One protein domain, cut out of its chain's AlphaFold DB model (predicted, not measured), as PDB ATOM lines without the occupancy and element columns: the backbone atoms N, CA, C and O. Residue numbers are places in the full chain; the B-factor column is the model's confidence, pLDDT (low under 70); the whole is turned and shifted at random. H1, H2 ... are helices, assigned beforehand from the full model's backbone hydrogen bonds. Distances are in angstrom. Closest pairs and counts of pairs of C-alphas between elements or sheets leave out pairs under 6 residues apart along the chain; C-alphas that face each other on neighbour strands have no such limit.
ATOM      1  N   LYS A  77     128.002 130.012  49.854       92.44
ATOM      2  CA  LYS A  77     127.918 131.158  50.780       92.44
ATOM      3  C   LYS A  77     126.967 130.867  51.949       92.44
ATOM      4  O   LYS A  77     127.311 131.142  53.100       92.44
ATOM      5  N   ALA A  78     125.809 130.266  51.680       93.81
ATOM      6  CA  ALA A  78     124.835 129.896  52.702       93.81
ATOM      7  C   ALA A  78     125.361 128.809  53.655       93.81
ATOM      8  O   ALA A  78     125.187 128.929  54.871       93.81
ATOM      9  N   GLU A  79     126.049 127.789  53.140       93.69
ATOM     10  CA  GLU A  79     126.683 126.740  53.945       93.69
ATOM     11  C   GLU A  79     127.781 127.295  54.851       93.69
ATOM     12  O   GLU A  79     127.812 126.983  56.043       93.69
ATOM     13  N   LYS A  80     128.645 128.168  54.325       91.38
ATOM     14  CA  LYS A  80     129.679 128.863  55.109       91.38
ATOM     15  C   LYS A  80     129.053 129.681  56.236       91.38
ATOM     16  O   LYS A  80     129.459 129.572  57.393       91.38
ATOM     17  N   ALA A  81     128.004 130.446  55.926       91.44
ATOM     18  CA  ALA A  81     127.264 131.211  56.924       91.44
ATOM     19  C   ALA A  81     126.590 130.306  57.972       91.44
ATOM     20  O   ALA A  81     126.598 130.637  59.158       91.44
ATOM     21  N   LYS A  82     126.042 129.153  57.564       94.62
ATOM     22  CA  LYS A  82     125.459 128.156  58.474       94.62
ATOM     23  C   LYS A  82     126.517 127.589  59.420       94.62
ATOM     24  O   LYS A  82     126.330 127.684  60.628       94.62
ATOM     25  N   LYS A  83     127.656 127.127  58.897       93.31
ATOM     26  CA  LYS A  83     128.783 126.622  59.701       93.31
ATOM     27  C   LYS A  83     129.265 127.655  60.724       93.31
ATOM     28  O   LYS A  83     129.451 127.316  61.887       93.31
ATOM     29  N   ARG A  84     129.382 128.933  60.334       90.62
ATOM     30  CA  ARG A  84     129.739 130.029  61.258       90.62
ATOM     31  C   ARG A  84     128.710 130.228  62.373       90.62
ATOM     32  O   ARG A  84     129.090 130.449  63.522       90.62
ATOM     33  N   ARG A  85     127.410 130.164  62.055       90.19
ATOM     34  CA  ARG A  85     126.336 130.257  63.062       90.19
ATOM     35  C   ARG A  85     126.351 129.066  64.013       90.19
ATOM     36  O   ARG A  85     126.222 129.270  65.218       90.19
ATOM     37  N   ASP A  86     126.521 127.863  63.479       93.38
ATOM     38  CA  ASP A  86     126.546 126.629  64.260       93.38
ATOM     39  C   ASP A  86     127.761 126.599  65.193       93.38
ATOM     40  O   ASP A  86     127.604 126.318  66.379       93.38
ATOM     41  N   TYR A  87     128.936 127.010  64.709       93.38
ATOM     42  CA  TYR A  87     130.128 127.170  65.540       93.38
ATOM     43  C   TYR A  87     129.875 128.112  66.720       93.38
ATOM     44  O   TYR A  87     130.039 127.724  67.872       93.38
ATOM     45  N   LEU A  88     129.404 129.336  66.449       92.31
ATOM     46  CA  LEU A  88     129.163 130.323  67.506       92.31
ATOM     47  C   LEU A  88     128.059 129.868  68.472       92.31
ATOM     48  O   LEU A  88     128.073 130.199  69.655       92.31
ATOM     49  N   LYS A  89     127.077 129.108  67.974       92.12
ATOM     50  CA  LYS A  89     126.017 128.526  68.797       92.12
ATOM     51  C   LYS A  89     126.580 127.533  69.808       92.12
ATOM     52  O   LYS A  89     126.168 127.612  70.961       92.12
ATOM     53  N   TRP A  90     127.470 126.642  69.379       93.25
ATOM     54  CA  TRP A  90     128.109 125.660  70.254       93.25
ATOM     55  C   TRP A  90     129.137 126.299  71.183       93.25
ATOM     56  O   TRP A  90     129.137 126.017  72.374       93.25
ATOM     57  N   TYR A  91     129.950 127.220  70.669       92.50
ATOM     58  CA  TYR A  91     130.980 127.905  71.448       92.50
ATOM     59  C   TYR A  91     130.409 128.731  72.613       92.50
ATOM     60  O   TYR A  91     130.990 128.771  73.693       92.50
ATOM     61  N   CYS A  92     129.252 129.372  72.413       93.88
ATOM     62  CA  CYS A  92     128.553 130.143  73.448       93.88
ATOM     63  C   CYS A  92     127.380 129.371  74.083       93.88
ATOM     64  O   CYS A  92     126.396 129.994  74.497       93.88
ATOM     65  N   PHE A  93     127.397 128.034  74.051       93.38
ATOM     66  CA  PHE A  93     126.264 127.226  74.504       93.38
ATOM     67  C   PHE A  93     125.965 127.438  75.991       93.38
ATOM     68  O   PHE A  93     124.818 127.729  76.343       93.38
ATOM     69  N   ASP A  94     126.986 127.368  76.841       92.62
ATOM     70  CA  ASP A  94     126.831 127.478  78.293       92.62
ATOM     71  C   ASP A  94     126.301 128.857  78.693       92.62
ATOM     72  O   ASP A  94     125.322 128.964  79.427       92.62
ATOM     73  N   GLU A  95     126.843 129.930  78.118       93.81
ATOM     74  CA  GLU A  95     126.415 131.305  78.393       93.81
ATOM     75  C   GLU A  95     124.978 131.545  77.931       93.81
ATOM     76  O   GLU A  95     124.200 132.216  78.610       93.81
ATOM     77  N   LYS A  96     124.580 130.960  76.792       93.06
ATOM     78  CA  LYS A  96     123.177 130.990  76.356       93.06
ATOM     79  C   LYS A  96     122.271 130.255  77.335       93.06
ATOM     80  O   LYS A  96     121.148 130.705  77.573       93.06
ATOM     81  N   MET A  97     122.728 129.130  77.877       94.38
ATOM     82  CA  MET A  97     121.976 128.376  78.875       94.38
ATOM     83  C   MET A  97     121.855 129.146  80.189       94.38
ATOM     84  O   MET A  97     120.766 129.159  80.762       94.38
ATOM     85  N   GLU A  98     122.898 129.847  80.625       93.31
ATOM     86  CA  GLU A  98     122.849 130.704  81.813       93.31
ATOM     87  C   GLU A  98     121.886 131.882  81.637       93.31
ATOM     88  O   GLU A  98     121.014 132.084  82.483       93.31
ATOM     89  N   VAL A  99     121.914 132.578  80.493       95.50
ATOM     90  CA  VAL A  99     120.912 133.614  80.175       95.50
ATOM     91  C   VAL A  99     119.497 133.029  80.192       95.50
ATOM     92  O   VAL A  99     118.579 133.616  80.763       95.50
ATOM     93  N   LYS A 100     119.296 131.840  79.608       95.50
ATOM     94  CA  LYS A 100     117.982 131.179  79.600       95.50
ATOM     95  C   LYS A 100     117.507 130.834  81.015       95.50
ATOM     96  O   LYS A 100     116.330 131.034  81.320       95.50
ATOM     97  N   LYS A 101     118.395 130.330  81.877       94.88
ATOM     98  CA  LYS A 101     118.090 130.041  83.286       94.88
ATOM     99  C   LYS A 101     117.740 131.322  84.043       94.88
ATOM    100  O   LYS A 101     116.718 131.335  84.726       94.88
ATOM    101  N   ALA A 102     118.524 132.389  83.881       93.62
ATOM    102  CA  ALA A 102     118.275 133.686  84.510       93.62
ATOM    103  C   ALA A 102     116.913 134.266  84.095       93.62
ATOM    104  O   ALA A 102     116.104 134.602  84.957       93.62
ATOM    105  N   ARG A 103     116.589 134.254  82.793       95.00
ATOM    106  CA  ARG A 103     115.266 134.670  82.287       95.00
ATOM    107  C   ARG A 103     114.130 133.844  82.873       95.00
ATOM    108  O   ARG A 103     113.107 134.400  83.254       95.00
ATOM    109  N   LYS A 104     114.300 132.519  82.961       95.56
ATOM    110  CA  LYS A 104     113.280 131.637  83.540       95.56
ATOM    111  C   LYS A 104     113.054 131.936  85.023       95.56
ATOM    112  O   LYS A 104     111.907 131.948  85.453       95.56
ATOM    113  N   ARG A 105     114.123 132.180  85.790       91.94
ATOM    114  CA  ARG A 105     114.023 132.574  87.204       91.94
ATOM    115  C   ARG A 105     113.288 133.902  87.342       91.94
ATOM    116  O   ARG A 105     112.306 133.953  88.070       91.94
ATOM    117  N   LEU A 106     113.690 134.925  86.587       93.75
ATOM    118  CA  LEU A 106     113.031 136.232  86.607       93.75
ATOM    119  C   LEU A 106     111.534 136.121  86.276       93.75
ATOM    120  O   LEU A 106     110.708 136.614  87.034       93.75
ATOM    121  N   ALA A 107     111.182 135.403  85.206       93.75
ATOM    122  CA  ALA A 107     109.788 135.206  84.808       93.75
ATOM    123  C   ALA A 107     108.972 134.443  85.866       93.75
ATOM    124  O   ALA A 107     107.821 134.785  86.123       93.75
ATOM    125  N   ALA A 108     109.560 133.423  86.502       93.00
ATOM    126  CA  ALA A 108     108.901 132.688  87.578       93.00
ATOM    127  C   ALA A 108     108.649 133.580  88.804       93.00
ATOM    128  O   ALA A 108     107.561 133.536  89.372       93.00
ATOM    129  N   HIS A 109     109.623 134.416  89.175       90.81
ATOM    130  CA  HIS A 109     109.457 135.383  90.255       90.81
ATOM    131  C   HIS A 109     108.378 136.416  89.918       90.81
ATOM    132  O   HIS A 109     107.463 136.584  90.714       90.81
ATOM    133  N   GLN A 110     108.407 137.025  88.728       91.88
ATOM    134  CA  GLN A 110     107.376 137.972  88.276       91.88
ATOM    135  C   GLN A 110     105.967 137.362  88.298       91.88
ATOM    136  O   GLN A 110     105.029 137.993  88.775       91.88
ATOM    137  N   ALA A 111     105.817 136.115  87.843       92.31
ATOM    138  CA  ALA A 111     104.537 135.414  87.905       92.31
ATOM    139  C   ALA A 111     104.055 135.211  89.353       92.31
ATOM    140  O   ALA A 111     102.869 135.376  89.633       92.31
ATOM    141  N   ALA A 112     104.965 134.890  90.279       90.44
ATOM    142  CA  ALA A 112     104.634 134.758  91.694       90.44
ATOM    143  C   ALA A 112     104.222 136.100  92.321       90.44
ATOM    144  O   ALA A 112     103.277 136.127  93.109       90.44
ATOM    145  N   VAL A 113     104.877 137.206  91.943       89.81
ATOM    146  CA  VAL A 113     104.492 138.562  92.377       89.81
ATOM    147  C   VAL A 113     103.083 138.890  91.906       89.81
ATOM    148  O   VAL A 113     102.223 139.177  92.733       89.81
ATOM    149  N   HIS A 114     102.810 138.754  90.608       90.31
ATOM    150  CA  HIS A 114     101.487 139.040  90.054       90.31
ATOM    151  C   HIS A 114     100.386 138.172  90.663       90.31
ATOM    152  O   HIS A 114      99.276 138.644  90.909       90.31
ATOM    153  N   PHE A 115     100.685 136.905  90.951       92.06
ATOM    154  CA  PHE A 115      99.755 136.041  91.665       92.06
ATOM    155  C   PHE A 115      99.470 136.558  93.083       92.06
ATOM    156  O   PHE A 115      98.310 136.632  93.488       92.06
ATOM    157  N   ALA A 116     100.507 136.948  93.829       90.38
ATOM    158  CA  ALA A 116     100.352 137.504  95.171       90.38
ATOM    159  C   ALA A 116      99.572 138.829  95.164       90.38
ATOM    160  O   ALA A 116      98.700 139.022  96.009       90.38
ATOM    161  N   GLU A 117      99.829 139.710  94.193       89.62
ATOM    162  CA  GLU A 117      99.080 140.956  93.983       89.62
ATOM    163  C   GLU A 117      97.603 140.681  93.691       89.62
ATOM    164  O   GLU A 117      96.725 141.273  94.319       89.62
ATOM    165  N   SER A 118      97.317 139.731  92.796       92.44
ATOM    166  CA  SER A 118      95.949 139.325  92.470       92.44
ATOM    167  C   SER A 118      95.222 138.741  93.681       92.44
ATOM    168  O   SER A 118      94.037 139.014  93.874       92.44
ATOM    169  N   MET A 119      95.912 137.943  94.498       93.06
ATOM    170  CA  MET A 119      95.341 137.368  95.715       93.06
ATOM    171  C   MET A 119      95.065 138.454  96.759       93.06
ATOM    172  O   MET A 119      93.976 138.497  97.329       93.06
ATOM    173  N   ALA A 120      96.014 139.368  96.976       92.00
ATOM    174  CA  ALA A 120      95.836 140.500  97.880       92.00
ATOM    175  C   ALA A 120      94.659 141.385  97.439       92.00
ATOM    176  O   ALA A 120      93.838 141.774  98.267       92.00
ATOM    177  N   PHE A 121      94.524 141.642  96.135       92.56
ATOM    178  CA  PHE A 121      93.394 142.375  95.566       92.56
ATOM    179  C   PHE A 121      92.053 141.671  95.823       92.56
ATOM    180  O   PHE A 121      91.104 142.313  96.279       92.56
ATOM    181  N   ALA A 122      91.977 140.357  95.591       93.38
ATOM    182  CA  ALA A 122      90.766 139.574  95.831       93.38
ATOM    183  C   ALA A 122      90.366 139.570  97.317       93.38
ATOM    184  O   ALA A 122      89.197 139.785  97.643       93.38
ATOM    185  N   ILE A 123      91.337 139.388  98.221       92.38
ATOM    186  CA  ILE A 123      91.112 139.441  99.674       92.38
ATOM    187  C   ILE A 123      90.631 140.831 100.088       92.38
ATOM    188  O   ILE A 123      89.638 140.940 100.795       92.38
ATOM    189  N   ASN A 124      91.281 141.897  99.619       93.31
ATOM    190  CA  ASN A 124      90.900 143.263  99.978       93.31
ATOM    191  C   ASN A 124      89.506 143.629  99.464       93.31
ATOM    192  O   ASN A 124      88.726 144.208 100.213       93.31
ATOM    193  N   THR A 125      89.173 143.231  98.234       93.25
ATOM    194  CA  THR A 125      87.824 143.393  97.668       93.25
ATOM    195  C   THR A 125      86.789 142.653  98.514       93.25
ATOM    196  O   THR A 125      85.735 143.190  98.840       93.25
ATOM    197  N   THR A 126      87.103 141.425  98.927       93.19
ATOM    198  CA  THR A 126      86.224 140.622  99.786       93.19
ATOM    199  C   THR A 126      86.052 141.276 101.155       93.19
ATOM    200  O   THR A 126      84.928 141.456 101.618       93.19
ATOM    201  N   ASN A 127      87.146 141.710 101.779       93.75
ATOM    202  CA  ASN A 127      87.116 142.411 103.056       93.75
ATOM    203  C   ASN A 127      86.298 143.701 102.980       93.75
ATOM    204  O   ASN A 127      85.586 144.017 103.923       93.75
ATOM    205  N   GLU A 128      86.348 144.423 101.862       92.25
ATOM    206  CA  GLU A 128      85.504 145.593 101.630       92.25
ATOM    207  C   GLU A 128      84.015 145.230 101.552       92.25
ATOM    208  O   GLU A 128      83.207 145.854 102.240       92.25
ATOM    209  N   MET A 129      83.651 144.176 100.811       93.88
ATOM    210  CA  MET A 129      82.259 143.706 100.727       93.88
ATOM    211  C   MET A 129      81.684 143.296 102.090       93.88
ATOM    212  O   MET A 129      80.514 143.556 102.366       93.88
ATOM    213  N   PHE A 130      82.500 142.680 102.949       93.94
ATOM    214  CA  PHE A 130      82.108 142.264 104.301       93.94
ATOM    215  C   PHE A 130      82.399 143.316 105.386       93.94
ATOM    216  O   PHE A 130      82.195 143.041 106.565       93.94
ATOM    217  N   GLN A 131      82.845 144.520 105.007       91.50
ATOM    218  CA  GLN A 131      83.162 145.632 105.915       91.50
ATOM    219  C   GLN A 131      84.255 145.323 106.962       91.50
ATOM    220  O   GLN A 131      84.317 145.954 108.017       91.50
ATOM    221  N   TYR A 132      85.162 144.391 106.666       93.38
ATOM    222  CA  TYR A 132      86.362 144.166 107.471       93.38
ATOM    223  C   TYR A 132      87.386 145.291 107.241       93.38
ATOM    224  O   TYR A 132      87.641 145.707 106.106       93.38
ATOM    225  N   SER A 133      88.012 145.771 108.323       86.31
ATOM    226  CA  SER A 133      89.030 146.837 108.293       86.31
ATOM    227  C   SER A 133      90.414 146.354 107.846       86.31
ATOM    228  O   SER A 133      91.258 147.163 107.460       86.31
ATOM    229  N   GLU A 134      90.657 145.046 107.874       88.62
ATOM    230  CA  GLU A 134      91.947 144.457 107.527       88.62
ATOM    231  C   GLU A 134      92.247 144.582 106.027       88.62
ATOM    232  O   GLU A 134      91.378 144.377 105.166       88.62
ATOM    233  N   ARG A 135      93.505 144.904 105.709       85.75
ATOM    234  CA  ARG A 135      94.017 145.003 104.340       85.75
ATOM    235  C   ARG A 135      95.350 144.279 104.221       85.75
ATOM    236  O   ARG A 135      96.242 144.451 105.049       85.75
ATOM    237  N   VAL A 136      95.481 143.492 103.163       87.75
ATOM    238  CA  VAL A 136      96.690 142.740 102.830       87.75
ATOM    239  C   VAL A 136      97.460 143.497 101.752       87.75
ATOM    240  O   VAL A 136      96.875 143.971 100.779       87.75
ATOM    241  N   SER A 137      98.777 143.609 101.912       82.94
ATOM    242  CA  SER A 137      99.679 144.185 100.908       82.94
ATOM    243  C   SER A 137     100.838 143.234 100.623       82.94
ATOM    244  O   SER A 137     101.199 142.404 101.460       82.94
ATOM    245  N   VAL A 138     101.401 143.333  99.419       79.44
ATOM    246  CA  VAL A 138     102.558 142.530  99.008       79.44
ATOM    247  C   VAL A 138     103.836 143.104  99.631       79.44
ATOM    248  O   VAL A 138     103.972 144.310  99.833       79.44
ATOM    249  N   ASN A 139     104.768 142.224  99.999       79.19
ATOM    250  CA  ASN A 139     105.966 142.565 100.763       79.19
ATOM    251  C   ASN A 139     107.041 143.257  99.902       79.19
ATOM    252  O   ASN A 139     107.458 142.700  98.894       79.19
ATOM    253  N   LYS A 140     107.594 144.386 100.373       73.00
ATOM    254  CA  LYS A 140     108.681 145.144  99.713       73.00
ATOM    255  C   LYS A 140     109.959 144.340  99.447       73.00
ATOM    256  O   LYS A 140     110.684 144.641  98.511       73.00
ATOM    257  N   LYS A 141     110.232 143.281 100.222       76.69
ATOM    258  CA  LYS A 141     111.388 142.386  99.983       76.69
ATOM    259  C   LYS A 141     111.350 141.694  98.612       76.69
ATOM    260  O   LYS A 141     112.360 141.157  98.172       76.69
ATOM    261  N   VAL A 142     110.180 141.658  97.976       76.38
ATOM    262  CA  VAL A 142     109.984 141.121  96.629       76.38
ATOM    263  C   VAL A 142     110.617 142.032  95.571       76.38
ATOM    264  O   VAL A 142     111.179 141.521  94.602       76.38
ATOM    265  N   ASP A 143     110.597 143.349  95.785       78.25
ATOM    266  CA  ASP A 143     111.140 144.337  94.846       78.25
ATOM    267  C   ASP A 143     112.676 144.290  94.812       78.25
ATOM    268  O   ASP A 143     113.270 144.233  93.735       78.25
ATOM    269  N   ASP A 144     113.320 144.181  95.982       84.94
ATOM    270  CA  ASP A 144     114.782 144.035  96.095       84.94
ATOM    271  C   ASP A 144     115.290 142.771  95.372       84.94
ATOM    272  O   ASP A 144     116.359 142.757  94.755       84.94
ATOM    273  N   GLU A 145     114.532 141.674  95.450       86.88
ATOM    274  CA  GLU A 145     114.895 140.409  94.808       86.88
ATOM    275  C   GLU A 145     114.669 140.455  93.288       86.88
ATOM    276  O   GLU A 145     115.462 139.897  92.526       86.88
ATOM    277  N   LEU A 146     113.637 141.168  92.822       88.69
ATOM    278  CA  LEU A 146     113.437 141.436  91.397       88.69
ATOM    279  C   LEU A 146     114.603 142.235  90.811       88.69
ATOM    280  O   LEU A 146     115.118 141.856  89.757       88.69
ATOM    281  N   GLU A 147     115.055 143.286  91.496       90.50
ATOM    282  CA  GLU A 147     116.198 144.093  91.061       90.50
ATOM    283  C   GLU A 147     117.479 143.247  90.975       90.50
ATOM    284  O   GLU A 147     118.193 143.268  89.968       90.50
ATOM    285  N   ARG A 148     117.735 142.396  91.978       92.88
ATOM    286  CA  ARG A 148     118.862 141.445  91.953       92.88
ATOM    287  C   ARG A 148     118.803 140.491  90.764       92.88
ATOM    288  O   ARG A 148     119.822 140.262  90.112       92.88
ATOM    289  N   LEU A 149     117.631 139.929  90.467       92.56
ATOM    290  CA  LEU A 149     117.451 139.005  89.342       92.56
ATOM    291  C   LEU A 149     117.605 139.704  87.985       92.56
ATOM    292  O   LEU A 149     118.138 139.102  87.050       92.56
ATOM    293  N   GLN A 150     117.176 140.963  87.875       93.69
ATOM    294  CA  GLN A 150     117.392 141.784  86.682       93.69
ATOM    295  C   GLN A 150     118.880 142.076  86.461       93.69
ATOM    296  O   GLN A 150     119.377 141.872  85.352       93.69
ATOM    297  N   ASN A 151     119.607 142.452  87.514       94.81
ATOM    298  CA  ASN A 151     121.054 142.673  87.445       94.81
ATOM    299  C   ASN A 151     121.803 141.386  87.062       94.81
ATOM    300  O   ASN A 151     122.625 141.391  86.147       94.81
ATOM    301  N   ALA A 152     121.441 140.247  87.661       92.31
ATOM    302  CA  ALA A 152     122.021 138.951  87.311       92.31
ATOM    303  C   ALA A 152     121.761 138.553  85.843       92.31
ATOM    304  O   ALA A 152     122.613 137.933  85.200       92.31
ATOM    305  N   LEU A 153     120.593 138.906  85.295       94.25
ATOM    306  CA  LEU A 153     120.294 138.708  83.877       94.25
ATOM    307  C   LEU A 153     121.169 139.605  82.991       94.25
ATOM    308  O   LEU A 153     121.731 139.111  82.012       94.25
ATOM    309  N   ALA A 154     121.311 140.886  83.338       94.81
ATOM    310  CA  ALA A 154     122.145 141.830  82.597       94.81
ATOM    311  C   ALA A 154     123.615 141.373  82.546       94.81
ATOM    312  O   ALA A 154     124.220 141.354  81.470       94.81
ATOM    313  N   ASP A 155     124.154 140.899  83.671       95.38
ATOM    314  CA  ASP A 155     125.508 140.345  83.755       95.38
ATOM    315  C   ASP A 155     125.683 139.101  82.876       95.38
ATOM    316  O   ASP A 155     126.681 138.959  82.161       95.38
ATOM    317  N   ALA A 156     124.708 138.186  82.890       92.94
ATOM    318  CA  ALA A 156     124.738 136.992  82.049       92.94
ATOM    319  C   ALA A 156     124.686 137.346  80.550       92.94
ATOM    320  O   ALA A 156     125.395 136.746  79.736       92.94
ATOM    321  N   GLU A 157     123.885 138.344  80.171       94.06
ATOM    322  CA  GLU A 157     123.812 138.833  78.791       94.06
ATOM    323  C   GLU A 157     125.105 139.524  78.349       94.06
ATOM    324  O   GLU A 157     125.531 139.360  77.200       94.06
ATOM    325  N   MET A 158     125.757 140.262  79.248       95.38
ATOM    326  CA  MET A 158     127.059 140.872  78.994       95.38
ATOM    327  C   MET A 158     128.129 139.803  78.743       95.38
ATOM    328  O   MET A 158     128.776 139.836  77.693       95.38
ATOM    329  N   LYS A 159     128.225 138.790  79.614       93.94
ATOM    330  CA  LYS A 159     129.146 137.648  79.443       93.94
ATOM    331  C   LYS A 159     128.919 136.916  78.122       93.94
ATOM    332  O   LYS A 159     129.867 136.596  77.405       93.94
ATOM    333  N   LEU A 160     127.656 136.708  77.741       94.06
ATOM    334  CA  LEU A 160     127.318 136.114  76.449       94.06
ATOM    335  C   LEU A 160     127.820 136.975  75.278       94.06
ATOM    336  O   LEU A 160     128.368 136.439  74.312       94.06
ATOM    337  N   LYS A 161     127.644 138.301  75.333       94.69
ATOM    338  CA  LYS A 161     128.130 139.217  74.285       94.69
ATOM    339  C   LYS A 161     129.653 139.204  74.186       94.69
ATOM    340  O   LYS A 161     130.187 139.215  73.077       94.69
ATOM    341  N   GLU A 162     130.352 139.177  75.314       95.00
ATOM    342  CA  GLU A 162     131.814 139.105  75.358       95.00
ATOM    343  C   GLU A 162     132.328 137.811  74.737       95.00
ATOM    344  O   GLU A 162     133.141 137.856  73.812       95.00
ATOM    345  N   LYS A 163     131.760 136.668  75.125       92.56
ATOM    346  CA  LYS A 163     132.171 135.378  74.569       92.56
ATOM    347  C   LYS A 163     131.797 135.213  73.100       92.56
ATOM    348  O   LYS A 163     132.512 134.567  72.342       92.56
ATOM    349  N   GLN A 164     130.730 135.863  72.634       92.38
ATOM    350  CA  GLN A 164     130.450 135.945  71.197       92.38
ATOM    351  C   GLN A 164     131.507 136.752  70.437       92.38
ATOM    352  O   GLN A 164     131.819 136.415  69.293       92.38
ATOM    353  N   LYS A 165     132.048 137.824  71.029       93.56
ATOM    354  CA  LYS A 165     133.161 138.582  70.433       93.56
ATOM    355  C   LYS A 165     134.436 137.744  70.422       93.56
ATOM    356  O   LYS A 165     135.139 137.755  69.415       93.56
ATOM    357  N   GLU A 166     134.707 137.011  71.496       92.94
ATOM    358  CA  GLU A 166     135.830 136.073  71.590       92.94
ATOM    359  C   GLU A 166     135.725 134.962  70.538       92.94
ATOM    360  O   GLU A 166     136.636 134.786  69.733       92.94
ATOM    361  N   GLY A 167     134.566 134.308  70.439       90.12
ATOM    362  CA  GLY A 167     134.307 133.235  69.477       90.12
ATOM    363  C   GLY A 167     134.430 133.665  68.014       90.12
ATOM    364  O   GLY A 167     134.703 132.839  67.156       90.12
ATOM    365  N   ARG A 168     134.277 134.958  67.698       90.19
ATOM    366  CA  ARG A 168     134.537 135.490  66.343       90.19
ATOM    367  C   ARG A 168     136.023 135.698  66.050       90.19
ATOM    368  O   ARG A 168     136.398 135.810  64.885       90.19
ATOM    369  N   LYS A 169     136.858 135.804  67.085       92.06
ATOM    370  CA  LYS A 169     138.310 135.986  66.964       92.06
ATOM    371  C   LYS A 169     139.066 134.660  66.878       92.06
ATOM    372  O   LYS A 169     140.241 134.698  66.521       92.06
ATOM    373  N   THR A 170     138.431 133.528  67.182       91.56
ATOM    374  CA  THR A 170     139.086 132.216  67.152       91.56
ATOM    375  C   THR A 170     139.494 131.816  65.736       91.56
ATOM    376  O   THR A 170     138.793 132.084  64.756       91.56
ATOM    377  N   GLU A 171     140.628 131.123  65.627       87.56
ATOM    378  CA  GLU A 171     141.144 130.642  64.340       87.56
ATOM    379  C   GLU A 171     140.178 129.664  63.664       87.56
ATOM    380  O   GLU A 171     139.974 129.739  62.458       87.56
ATOM    381  N   GLN A 172     139.474 128.838  64.445       85.62
ATOM    382  CA  GLN A 172     138.434 127.936  63.938       85.62
ATOM    383  C   GLN A 172     137.248 128.672  63.302       85.62
ATOM    384  O   GLN A 172     136.657 128.168  62.353       85.62
ATOM    385  N   TYR A 173     136.875 129.857  63.798       88.44
ATOM    386  CA  TYR A 173     135.814 130.655  63.179       88.44
ATOM    387  C   TYR A 173     136.294 131.308  61.879       88.44
ATOM    388  O   TYR A 173     135.567 131.328  60.881       88.44
ATOM    389  N   LYS A 174     137.533 131.816  61.881       89.19
ATOM    390  CA  LYS A 174     138.166 132.430  60.706       89.19
ATOM    391  C   LYS A 174     138.441 131.415  59.595       89.19
ATOM    392  O   LYS A 174     138.297 131.759  58.426       89.19
ATOM    393  N   SER A 175     138.764 130.169  59.946       88.12
ATOM    394  CA  SER A 175     139.045 129.090  58.994       88.12
ATOM    395  C   SER A 175     137.802 128.571  58.264       88.12
ATOM    396  O   SER A 175     137.932 127.788  57.325       88.12
ATOM    397  N   ILE A 176     136.591 128.989  58.656       84.81
ATOM    398  CA  ILE A 176     135.356 128.705  57.912       84.81
ATOM    399  C   ILE A 176     135.311 129.655  56.708       84.81
ATOM    400  O   ILE A 176     134.630 130.692  56.734       84.81
TER     401      ILE A 176
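Overview. This is residues 77 to 176 of the 177 residues of an uncharacterized protein of Eubacterium sp. 14-2 (UniProt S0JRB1). This is a long helical hairpin: the long helix H2 and the helix H3 run side by side in opposite ways, and the link of residues 130 to 140 folds back from the far end of H2 to the start of H3. At the other end of the hairpin H1 makes a corner with H2, and the short H4 lies at that same end. The printed part has 100 residues with four named helices, H1, H2, H3 and H4 in chain order, and no named strand; the class is all helix. It is an extended rod, with a radius of gyration of the C-alphas of 22.6 A and spans of 75 by 25 by 15 A.

Along the chain. Find C-alpha 93 at (126.264, 127.226, 74.504); from there H2, residues 93 to 129, runs 53.8 A to C-alpha 129 at (82.259, 143.706, 100.727). H3, residues 141 to 169, runs 43.1 A. Look before H2 for H1, residues 77 to 91, 21.1 A long, and after H3 for H4, residues 171 to 174, 5.0 A long, which ends at C-alpha 174 at (138.166, 132.430, 60.706).

Arrangement. Start at the helical hairpin of H2 and H3, which touch at a shallow tilt of 20 degrees, opposite ways; their closest C-alphas, of Glu 95 and Leu 160, are 5.3 A apart. H1, with residues 88 to 91 alone, touches residues 164 to 168 of H3 at a steep tilt of 49 degrees, opposite ways; the closest C-alphas, of Leu 88 and Gly 167, are 6.2 A apart. H1 and H4 only just touch, with 3 pairs of C-alphas within 8 A, through residues 84 to 88 of H1 alone; the closest, of Arg 84 and Tyr 173, are 6.4 A apart. H1 and H2 meet only through their link, and H2 and H4 are apart. In H1 and H2 every O i to N i+4 pair is within hydrogen-bond range, in H3 24 of 25 are, and H4 is too short for such a pair.

Size, cuts and confidence. Look to Gln 131 and Ser 175 for the two C-alphas farthest apart, 74.8 A. The printed part has no cut. The link from H2 to H3, 11 residues, is long, and the other two are tight. The mean pLDDT of the printed part is 91.1, and no printed residue is under 70.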